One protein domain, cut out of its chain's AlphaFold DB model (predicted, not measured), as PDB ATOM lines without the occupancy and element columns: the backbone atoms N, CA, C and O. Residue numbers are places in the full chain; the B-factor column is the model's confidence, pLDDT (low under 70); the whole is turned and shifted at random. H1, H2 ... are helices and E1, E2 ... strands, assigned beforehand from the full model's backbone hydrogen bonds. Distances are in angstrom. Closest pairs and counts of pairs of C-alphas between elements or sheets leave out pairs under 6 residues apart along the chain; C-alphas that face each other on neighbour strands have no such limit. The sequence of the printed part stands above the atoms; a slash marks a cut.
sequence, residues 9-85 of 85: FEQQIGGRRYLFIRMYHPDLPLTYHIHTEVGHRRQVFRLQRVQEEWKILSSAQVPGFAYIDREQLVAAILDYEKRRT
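This is residues 9 to 85 of the 85 residues of an uncharacterized protein of Flaviaesturariibacter flavus (UniProt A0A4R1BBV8). What is the shape? A five-stranded antiparallel sheet, curled like part of a barrel, curls round one helix, H2, while the short H1 only grazes the sheet. What builds it? The printed part has 77 residues, with E1 to E5 in order across the sheet as along the chain, a meander, each strand the antiparallel neighbour of the one before, then H1 and H2; the class is mixed, helices and strands. How large is it? It is compact, with a radius of gyration of the C-alphas of 12.0 A and spans of 34 by 26 by 19 A.

Where are the strands? E1 is residues 9 to 13, from C-alpha 9 at (33.270, -22.726, -3.155); E2 is 16 to 23, 21.7 A; E3 is 31 to 38, 22.0 A; E4 is 41 to 50, 28.6 A; E5 is 53 to 57. Where are the helices? H1 is residues 64 to 68, and H2 is 70 to 84, 21.6 A, ending at C-alpha 84 (40.610, -21.482, -12.259).

What pairs the strands? Each two successive strands form a hairpin, with N 11 and O 18 at 2.9 A, N 21 and O 33 at 2.8 A, N 34 and O 45 at 2.8 A, and N 55 and O 48 at 2.8 A. Where is H2? It is on the strongly twisted sheet, on one face, two layers; its closest C-alphas to E1 are Gln 72 and Ile 13, 6.8 A, and to E5 Val 74 and Trp 54, 6.8 A. How do the helix backbones run? In H2 every O i to N i+4 pair is within hydrogen-bond range; in H1 0 of 1 is, but 2 of 2 O i to N i+3 pairs are. H1 and H2 meet only through their link.

How far does it reach? The C-alphas farthest apart, of His 40 and Thr 85, are 36.2 A apart. Are there cuts or long links? The printed part has no cut, and no link is long. Where is confidence low? Residues 58 to 60 and residue 85 are under 70.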
ATOM      1  N   PHE A   9      34.316 -23.633  -2.699       95.94
ATOM      2  CA  PHE A   9      33.270 -22.726  -3.155       95.94
ATOM      3  C   PHE A   9      31.904 -23.217  -2.689       95.94
ATOM      4  O   PHE A   9      31.728 -24.383  -2.341       95.94
ATOM      5  N   GLU A  10      30.927 -22.319  -2.682       96.62
ATOM      6  CA  GLU A  10      29.554 -22.641  -2.315       96.62
ATOM      7  C   GLU A  10      28.628 -22.460  -3.509       96.62
ATOM      8  O   GLU A  10      28.825 -21.558  -4.321       96.62
ATOM      9  N   GLN A  11      27.599 -23.300  -3.595       97.50
ATOM     10  CA  GLN A  11      26.562 -23.190  -4.613       97.50
ATOM     11  C   GLN A  11      25.196 -23.526  -4.012       97.50
ATOM     12  O   GLN A  11      25.064 -24.439  -3.195       97.50
ATOM     13  N   GLN A  12      24.172 -22.789  -4.439       96.62
ATOM     14  CA  GLN A  12      22.773 -23.131  -4.189       96.62
ATOM     15  C   GLN A  12      22.249 -23.976  -5.353       96.62
ATOM     16  O   GLN A  12      22.319 -23.536  -6.502       96.62
ATOM     17  N   ILE A  13      21.755 -25.181  -5.063       95.12
ATOM     18  CA  ILE A  13      21.225 -26.145  -6.044       95.12
ATOM     19  C   ILE A  13      19.945 -26.746  -5.468       95.12
ATOM     20  O   ILE A  13      19.940 -27.212  -4.331       95.12
ATOM     21  N   GLY A  14      18.842 -26.710  -6.220       88.88
ATOM     22  CA  GLY A  14      17.569 -27.288  -5.766       88.88
ATOM     23  C   GLY A  14      17.065 -26.734  -4.422       88.88
ATOM     24  O   GLY A  14      16.472 -27.472  -3.639       88.88
ATOM     25  N   GLY A  15      17.356 -25.460  -4.118       90.38
ATOM     26  CA  GLY A  15      17.018 -24.817  -2.839       90.38
ATOM     27  C   GLY A  15      17.895 -25.232  -1.648       90.38
ATOM     28  O   GLY A  15      17.584 -24.876  -0.514       90.38
ATOM     29  N   ARG A  16      18.975 -25.984  -1.886       92.94
ATOM     30  CA  ARG A  16      19.920 -26.462  -0.871       92.94
ATOM     31  C   ARG A  16      21.288 -25.821  -1.065       92.94
ATOM     32  O   ARG A  16      21.786 -25.719  -2.188       92.94
ATOM     33  N   ARG A  17      21.929 -25.466   0.051       95.06
ATOM     34  CA  ARG A  17      23.316 -24.993   0.059       95.06
ATOM     35  C   ARG A  17      24.261 -26.186   0.031       95.06
ATOM     36  O   ARG A  17      24.138 -27.111   0.838       95.06
ATOM     37  N   TYR A  18      25.230 -26.112  -0.864       96.19
ATOM     38  CA  TYR A  18      26.340 -27.042  -0.954       96.19
ATOM     39  C   TYR A  18      27.650 -26.281  -0.798       96.19
ATOM     40  O   TYR A  18      27.837 -25.232  -1.415       96.19
ATOM     41  N   LEU A  19      28.553 -26.816   0.017       96.50
ATOM     42  CA  LEU A  19      29.941 -26.377   0.106       96.50
ATOM     43  C   LEU A  19      30.819 -27.460  -0.519       96.50
ATOM     44  O   LEU A  19      30.822 -28.605  -0.069       96.50
ATOM     45  N   PHE A  20      31.560 -27.081  -1.549       96.56
ATOM     46  CA  PHE A  20      32.471 -27.930  -2.299       96.56
ATOM     47  C   PHE A  20      33.884 -27.638  -1.828       96.56
ATOM     48  O   PHE A  20      34.301 -26.483  -1.824       96.56
ATOM     49  N   ILE A  21      34.623 -28.674  -1.460       94.44
ATOM     50  CA  ILE A  21      36.022 -28.585  -1.053       94.44
ATOM     51  C   ILE A  21      36.814 -29.511  -1.965       94.44
ATOM     52  O   ILE A  21      36.573 -30.721  -1.996       94.44
ATOM     53  N   ARG A  22      37.733 -28.939  -2.739       93.38
ATOM     54  CA  ARG A  22      38.587 -29.693  -3.650       93.38
ATOM     55  C   ARG A  22      39.626 -30.460  -2.845       93.38
ATOM     56  O   ARG A  22      40.393 -29.875  -2.085       93.38
ATOM     57  N   MET A  23      39.677 -31.770  -3.037       90.06
ATOM     58  CA  MET A  23      40.672 -32.625  -2.408       90.06
ATOM     59  C   MET A  23      41.873 -32.785  -3.328       90.06
ATOM     60  O   MET A  23      41.735 -33.158  -4.495       90.06
ATOM     61  N   TYR A  24      43.057 -32.547  -2.776       81.94
ATOM     62  CA  TYR A  24      44.322 -32.845  -3.429       81.94
ATOM     63  C   TYR A  24      44.897 -34.141  -2.887       81.94
ATOM     64  O   TYR A  24      45.138 -34.265  -1.688       81.94
ATOM     65  N   HIS A  25      45.155 -35.088  -3.780       77.69
ATOM     66  CA  HIS A  25      45.952 -36.262  -3.477       77.69
ATOM     67  C   HIS A  25      46.675 -36.693  -4.759       77.69
ATOM     68  O   HIS A  25      46.013 -36.780  -5.792       77.69
ATOM     69  N   PRO A  26      47.994 -36.947  -4.724       79.19
ATOM     70  CA  PRO A  26      48.764 -37.280  -5.926       79.19
ATOM     71  C   PRO A  26      48.256 -38.553  -6.618       79.19
ATOM     72  O   PRO A  26      48.198 -38.604  -7.841       79.19
ATOM     73  N   ASP A  27      47.817 -39.537  -5.831       83.81
ATOM     74  CA  ASP A  27      47.397 -40.846  -6.350       83.81
ATOM     75  C   ASP A  27      45.880 -41.008  -6.528       83.81
ATOM     76  O   ASP A  27      45.422 -42.083  -6.915       83.81
ATOM     77  N   LEU A  28      45.076 -39.983  -6.212       81.56
ATOM     78  CA  LEU A  28      43.624 -40.063  -6.398       81.56
ATOM     79  C   LEU A  28      43.183 -39.174  -7.557       81.56
ATOM     80  O   LEU A  28      43.667 -38.049  -7.692       81.56
ATOM     81  N   PRO A  29      42.200 -39.625  -8.355       90.94
ATOM     82  CA  PRO A  29      41.555 -38.750  -9.312       90.94
ATOM     83  C   PRO A  29      40.955 -37.517  -8.631       90.94
ATOM     84  O   PRO A  29      40.618 -37.547  -7.439       90.94
ATOM     85  N   LEU A  30      40.760 -36.450  -9.409       92.06
ATOM     86  CA  LEU A  30      40.166 -35.205  -8.927       92.06
ATOM     87  C   LEU A  30      38.873 -35.492  -8.159       92.06
ATOM     88  O   LEU A  30      37.912 -36.036  -8.706       92.06
ATOM     89  N   THR A  31      38.871 -35.133  -6.879       93.81
ATOM     90  CA  THR A  31      37.788 -35.448  -5.953       93.81
ATOM     91  C   THR A  31      37.353 -34.187  -5.223       93.81
ATOM     92  O   THR A  31      38.178 -33.384  -4.798       93.81
ATOM     93  N   TYR A  32      36.049 -34.039  -5.044       94.31
ATOM     94  CA  TYR A  32      35.430 -32.992  -4.249       94.31
ATOM     95  C   TYR A  32      34.714 -33.599  -3.053       94.31
ATOM     96  O   TYR A  32      33.924 -34.530  -3.210       94.31
ATOM     97  N   HIS A  33      34.969 -33.053  -1.868       94.00
ATOM     98  CA  HIS A  33      34.120 -33.239  -0.697       94.00
ATOM     99  C   HIS A  33      32.977 -32.237  -0.765       94.00
ATOM    100  O   HIS A  33      33.200 -31.038  -0.920       94.00
ATOM    101  N   ILE A  34      31.751 -32.732  -0.665       94.38
ATOM    102  CA  ILE A  34      30.546 -31.925  -0.779       94.38
ATOM    103  C   ILE A  34      29.799 -32.022   0.534       94.38
ATOM    104  O   ILE A  34      29.336 -33.090   0.931       94.38
ATOM    105  N   HIS A  35      29.703 -30.881   1.198       94.00
ATOM    106  CA  HIS A  35      29.004 -30.710   2.454       94.00
ATOM    107  C   HIS A  35      27.630 -30.115   2.171       94.00
ATOM    108  O   HIS A  35      27.499 -29.153   1.414       94.00
ATOM    109  N   THR A  36      26.606 -30.670   2.803       93.50
ATOM    110  CA  THR A  36      25.243 -30.140   2.766       93.50
ATOM    111  C   THR A  36      24.547 -30.402   4.097       93.50
ATOM    112  O   THR A  36      25.063 -31.125   4.953       93.50
ATOM    113  N   GLU A  37      23.377 -29.811   4.290       90.38
ATOM    114  CA  GLU A  37      22.573 -29.980   5.496       90.38
ATOM    115  C   GLU A  37      21.216 -30.588   5.148       90.38
ATOM    116  O   GLU A  37      20.566 -30.214   4.173       90.38
ATOM    117  N   VAL A  38      20.793 -31.557   5.960       83.12
ATOM    118  CA  VAL A  38      19.482 -32.206   5.878       83.12
ATOM    119  C   VAL A  38      18.800 -32.024   7.224       83.12
ATOM    120  O   VAL A  38      19.107 -32.724   8.194       83.12
ATOM    121  N   GLY A  39      17.921 -31.024   7.305       83.50
ATOM    122  CA  GLY A  39      17.420 -30.532   8.588       83.50
ATOM    123  C   GLY A  39      18.583 -30.036   9.451       83.50
ATOM    124  O   GLY A  39      19.350 -29.184   9.024       83.50
ATOM    125  N   HIS A  40      18.754 -30.610  10.643       83.56
ATOM    126  CA  HIS A  40      19.849 -30.262  11.561       83.56
ATOM    127  C   HIS A  40      21.114 -31.116  11.388       83.56
ATOM    128  O   HIS A  40      22.067 -30.974  12.155       83.56
ATOM    129  N   ARG A  41      21.132 -32.056  10.434       85.56
ATOM    130  CA  ARG A  41      22.255 -32.983  10.249       85.56
ATOM    131  C   ARG A  41      23.115 -32.553   9.073       85.56
ATOM    132  O   ARG A  41      22.637 -32.495   7.943       85.56
ATOM    133  N   ARG A  42      24.406 -32.345   9.330       88.38
ATOM    134  CA  ARG A  42      25.410 -32.205   8.272       88.38
ATOM    135  C   ARG A  42      25.633 -33.552   7.597       88.38
ATOM    136  O   ARG A  42      25.763 -34.572   8.269       88.38
ATOM    137  N   GLN A  43      25.663 -33.534   6.278       90.81
ATOM    138  CA  GLN A  43      25.936 -34.680   5.426       90.81
ATOM    139  C   GLN A  43      27.134 -34.343   4.551       90.81
ATOM    140  O   GLN A  43      27.272 -33.211   4.082       90.81
ATOM    141  N   VAL A  44      28.006 -35.326   4.356       91.69
ATOM    142  CA  VAL A  44      29.194 -35.179   3.522       91.69
ATOM    143  C   VAL A  44      29.261 -36.362   2.584       91.69
ATOM    144  O   VAL A  44      29.183 -37.514   3.006       91.69
ATOM    145  N   PHE A  45      29.428 -36.073   1.306       93.12
ATOM    146  CA  PHE A  45      29.664 -37.082   0.289       93.12
ATOM    147  C   PHE A  45      30.739 -36.602  -0.674       93.12
ATOM    148  O   PHE A  45      31.254 -35.490  -0.552       93.12
ATOM    149  N   ARG A  46      31.132 -37.467  -1.608       92.94
ATOM    150  CA  ARG A  46      32.221 -37.167  -2.533       92.94
ATOM    151  C   ARG A  46      31.756 -37.274  -3.969       92.94
ATOM    152  O   ARG A  46      31.070 -38.232  -4.309       92.94
ATOM    153  N   LEU A  47      32.176 -36.333  -4.805       94.81
ATOM    154  CA  LEU A  47      32.147 -36.472  -6.259       94.81
ATOM    155  C   LEU A  47      33.579 -36.649  -6.747       94.81
ATOM    156  O   LEU A  47      34.433 -35.810  -6.475       94.81
ATOM    157  N   GLN A  48      33.848 -37.740  -7.454       94.69
ATOM    158  CA  GLN A  48      35.157 -38.034  -8.024       94.69
ATOM    159  C   GLN A  48      35.062 -38.125  -9.539       94.69
ATOM    160  O   GLN A  48      34.151 -38.756 -10.072       94.69
ATOM    161  N   ARG A  49      36.034 -37.535 -10.228       94.19
ATOM    162  CA  ARG A  49      36.204 -37.700 -11.664       94.19
ATOM    163  C   ARG A  49      36.879 -39.038 -11.945       94.19
ATOM    164  O   ARG A  49      38.039 -39.225 -11.605       94.19
ATOM    165  N   VAL A  50      36.164 -39.969 -12.561       92.00
ATOM    166  CA  VAL A  50      36.684 -41.260 -13.015       92.00
ATOM    167  C   VAL A  50      36.681 -41.228 -14.538       92.00
ATOM    168  O   VAL A  50      35.616 -41.265 -15.149       92.00
ATOM    169  N   GLN A  51      37.868 -41.131 -15.143       88.94
ATOM    170  CA  GLN A  51      38.026 -40.860 -16.579       88.94
ATOM    171  C   GLN A  51      37.307 -39.551 -16.976       88.94
ATOM    172  O   GLN A  51      37.667 -38.470 -16.497       88.94
ATOM    173  N   GLU A  52      36.282 -39.633 -17.822       88.19
ATOM    174  CA  GLU A  52      35.480 -38.493 -18.280       88.19
ATOM    175  C   GLU A  52      34.172 -38.321 -17.492       88.19
ATOM    176  O   GLU A  52      33.464 -37.332 -17.672       88.19
ATOM    177  N   GLU A  53      33.869 -39.233 -16.566       91.94
ATOM    178  CA  GLU A  53      32.622 -39.231 -15.804       91.94
ATOM    179  C   GLU A  53      32.820 -38.759 -14.361       91.94
ATOM    180  O   GLU A  53      33.822 -39.051 -13.712       91.94
ATOM    181  N   TRP A  54      31.808 -38.099 -13.799       94.31
ATOM    182  CA  TRP A  54      31.773 -37.748 -12.378       94.31
ATOM    183  C   TRP A  54      30.922 -38.735 -11.585       94.31
ATOM    184  O   TRP A  54      29.729 -38.884 -11.836       94.31
ATOM    185  N   LYS A  55      31.495 -39.412 -10.595       93.19
ATOM    186  CA  LYS A  55      30.808 -40.443  -9.807       93.19
ATOM    187  C   LYS A  55      30.656 -40.004  -8.361       93.19
ATOM    188  O   LYS A  55      31.610 -39.529  -7.749       93.19
ATOM    189  N   ILE A  56      29.450 -40.173  -7.814       92.88
ATOM    190  CA  ILE A  56      29.216 -40.001  -6.379       92.88
ATOM    191  C   ILE A  56      29.822 -41.214  -5.676       92.88
ATOM    192  O   ILE A  56      29.402 -42.345  -5.915       92.88
ATOM    193  N   LEU A  57      30.812 -40.985  -4.817       85.12
ATOM    194  CA  LEU A  57      31.418 -42.028  -4.001       85.12
ATOM    195  C   LEU A  57      30.736 -42.075  -2.630       85.12
ATOM    196  O   LEU A  57      30.593 -41.043  -1.976       85.12
ATOM    197  N   SER A  58      30.449 -43.296  -2.169       67.81
ATOM    198  CA  SER A  58      29.811 -43.653  -0.887       67.81
ATOM    199  C   SER A  58      28.278 -43.600  -0.882       67.81
ATOM    200  O   SER A  58      27.680 -42.611  -0.492       67.81
ATOM    201  N   SER A  59      27.623 -44.707  -1.233       61.06
ATOM    202  CA  SER A  59      26.156 -44.832  -1.214       61.06
ATOM    203  C   SER A  59      25.526 -44.827   0.187       61.06
ATOM    204  O   SER A  59      24.347 -44.516   0.314       61.06
ATOM    205  N   ALA A  60      26.278 -45.141   1.247       66.06
ATOM    206  CA  ALA A  60      25.701 -45.353   2.580       66.06
ATOM    207  C   ALA A  60      25.254 -44.062   3.298       66.06
ATOM    208  O   ALA A  60      24.489 -44.135   4.256       66.06
ATOM    209  N   GLN A  61      25.734 -42.888   2.870       72.31
ATOM    210  CA  GLN A  61      25.449 -41.599   3.525       72.31
ATOM    211  C   GLN A  61      25.157 -40.465   2.532       72.31
ATOM    212  O   GLN A  61      25.139 -39.297   2.908       72.31
ATOM    213  N   VAL A  62      24.921 -40.787   1.257       85.94
ATOM    214  CA  VAL A  62      24.508 -39.775   0.279       85.94
ATOM    215  C   VAL A  62      23.007 -39.540   0.437       85.94
ATOM    216  O   VAL A  62      22.223 -40.477   0.270       85.94
ATOM    217  N   PRO A  63      22.570 -38.305   0.724       86.81
ATOM    218  CA  PRO A  63      21.151 -37.996   0.743       86.81
ATOM    219  C   PRO A  63      20.531 -38.250  -0.634       86.81
ATOM    220  O   PRO A  63      21.106 -37.859  -1.646       86.81
ATOM    221  N   GLY A  64      19.335 -38.844  -0.690       88.44
ATOM    222  CA  GLY A  64      18.687 -39.204  -1.962       88.44
ATOM    223  C   GLY A  64      18.580 -38.041  -2.959       88.44
ATOM    224  O   GLY A  64      18.765 -38.225  -4.159       88.44
ATOM    225  N   PHE A  65      18.383 -36.818  -2.463       90.00
ATOM    226  CA  PHE A  65      18.327 -35.624  -3.303       90.00
ATOM    227  C   PHE A  65      19.651 -35.289  -4.005       90.00
ATOM    228  O   PHE A  65      19.617 -34.647  -5.043       90.00
ATOM    229  N   ALA A  66      20.807 -35.725  -3.498       90.81
ATOM    230  CA  ALA A  66      22.091 -35.466  -4.148       90.81
ATOM    231  C   ALA A  66      22.243 -36.273  -5.448       90.81
ATOM    232  O   ALA A  66      22.940 -35.841  -6.361       90.81
ATOM    233  N   TYR A  67      21.550 -37.412  -5.565       91.94
ATOM    234  CA  TYR A  67      21.436 -38.134  -6.834       91.94
ATOM    235  C   TYR A  67      20.545 -37.388  -7.832       91.94
ATOM    236  O   TYR A  67      20.859 -37.366  -9.018       91.94
ATOM    237  N   ILE A  68      19.478 -36.740  -7.355       92.94
ATOM    238  CA  ILE A  68      18.597 -35.895  -8.179       92.94
ATOM    239  C   ILE A  68      19.355 -34.645  -8.651       92.94
ATOM    240  O   ILE A  68      19.300 -34.275  -9.820       92.94
ATOM    241  N   ASP A  69      20.122 -34.033  -7.751       94.31
ATOM    242  CA  ASP A  69      20.896 -32.818  -8.004       94.31
ATOM    243  C   ASP A  69      22.216 -33.097  -8.761       94.31
ATOM    244  O   ASP A  69      22.955 -32.156  -9.056       94.31
ATOM    245  N   ARG A  70      22.536 -34.362  -9.092       94.56
ATOM    246  CA  ARG A  70      23.857 -34.791  -9.595       94.56
ATOM    247  C   ARG A  70      24.367 -33.942 -10.756       94.56
ATOM    248  O   ARG A  70      25.496 -33.467 -10.691       94.56
ATOM    249  N   GLU A  71      23.563 -33.742 -11.796       96.38
ATOM    250  CA  GLU A  71      23.994 -32.988 -12.983       96.38
ATOM    251  C   GLU A  71      24.359 -31.539 -12.642       96.38
ATOM    252  O   GLU A  71      25.364 -31.013 -13.116       96.38
ATOM    253  N   GLN A  72      23.596 -30.908 -11.750       97.69
ATOM    254  CA  GLN A  72      23.859 -29.540 -11.303       97.69
ATOM    255  C   GLN A  72      25.102 -29.468 -10.405       97.69
ATOM    256  O   GLN A  72      25.889 -28.530 -10.523       97.69
ATOM    257  N   LEU A  73      25.317 -30.471  -9.544       96.56
ATOM    258  CA  LEU A  73      26.532 -30.584  -8.729       96.56
ATOM    259  C   LEU A  73      27.780 -30.708  -9.617       96.56
ATOM    260  O   LEU A  73      28.790 -30.052  -9.365       96.56
ATOM    261  N   VAL A  74      27.701 -31.521 -10.673       97.12
ATOM    262  CA  VAL A  74      28.788 -31.695 -11.645       97.12
ATOM    263  C   VAL A  74      29.033 -30.411 -12.435       97.12
ATOM    264  O   VAL A  74      30.182 -29.982 -12.546       97.12
ATOM    265  N   ALA A  75      27.979 -29.759 -12.933       97.50
ATOM    266  CA  ALA A  75      28.094 -28.489 -13.646       97.50
ATOM    267  C   ALA A  75      28.779 -27.410 -12.788       97.50
ATOM    268  O   ALA A  75      29.693 -26.737 -13.263       97.50
ATOM    269  N   ALA A  76      28.418 -27.314 -11.504       97.44
ATOM    270  CA  ALA A  76      29.027 -26.369 -10.572       97.44
ATOM    271  C   ALA A  76      30.543 -26.594 -10.409       97.44
ATOM    272  O   ALA A  76      31.314 -25.631 -10.418       97.44
ATOM    273  N   ILE A  77      30.980 -27.856 -10.312       96.31
ATOM    274  CA  ILE A  77      32.407 -28.206 -10.266       96.31
ATOM    275  C   ILE A  77      33.104 -27.810 -11.570       96.31
ATOM    276  O   ILE A  77      34.155 -27.176 -11.531       96.31
ATOM    277  N   LEU A  78      32.527 -28.152 -12.725       96.06
ATOM    278  CA  LEU A  78      33.126 -27.845 -14.024       96.06
ATOM    279  C   LEU A  78      33.289 -26.338 -14.236       96.06
ATOM    280  O   LEU A  78      34.340 -25.893 -14.690       96.06
ATOM    281  N   ASP A  79      32.284 -25.542 -13.882       96.44
ATOM    282  CA  ASP A  79      32.353 -24.087 -14.020       96.44
ATOM    283  C   ASP A  79      33.334 -23.451 -13.032       96.44
ATOM    284  O   ASP A  79      33.944 -22.421 -13.330       96.44
ATOM    285  N   TYR A  80      33.519 -24.039 -11.851       94.81
ATOM    286  CA  TYR A  80      34.586 -23.635 -10.940       94.81
ATOM    287  C   TYR A  80      35.979 -23.968 -11.499       94.81
ATOM    288  O   TYR A  80      36.830 -23.084 -11.534       94.81
ATOM    289  N   GLU A  81      36.201 -25.183 -12.008       92.38
ATOM    290  CA  GLU A  81      37.487 -25.583 -12.604       92.38
ATOM    291  C   GLU A  81      37.836 -24.727 -13.840       92.38
ATOM    292  O   GLU A  81      38.972 -24.274 -13.967       92.38
ATOM    293  N   LYS A  82      36.860 -24.401 -14.703       93.00
ATOM    294  CA  LYS A  82      37.072 -23.494 -15.851       93.00
ATOM    295  C   LYS A  82      37.559 -22.108 -15.432       93.00
ATOM    296  O   LYS A  82      38.423 -21.552 -16.088       93.00
ATOM    297  N   ARG A  83      37.005 -21.540 -14.354       90.38
ATOM    298  CA  ARG A  83      37.376 -20.198 -13.855       90.38
ATOM    299  C   ARG A  83      38.749 -20.154 -13.192       90.38
ATOM    300  O   ARG A  83      39.240 -19.076 -12.873       90.38
ATOM    301  N   ARG A  84      39.318 -21.323 -12.917       81.94
ATOM    302  CA  ARG A  84      40.610 -21.482 -12.259       81.94
ATOM    303  C   ARG A  84      41.764 -21.756 -13.206       81.94
ATOM    304  O   ARG A  84      42.905 -21.729 -12.749       81.94
ATOM    305  N   THR A  85      41.451 -22.077 -14.455       66.94
ATOM    306  CA  THR A  85      42.429 -22.282 -15.524       66.94
ATOM    307  C   THR A  85      42.657 -20.954 -16.231       66.94
ATOM    308  O   THR A  85      43.824 -20.678 -16.576       66.94
TER     309      THR A  85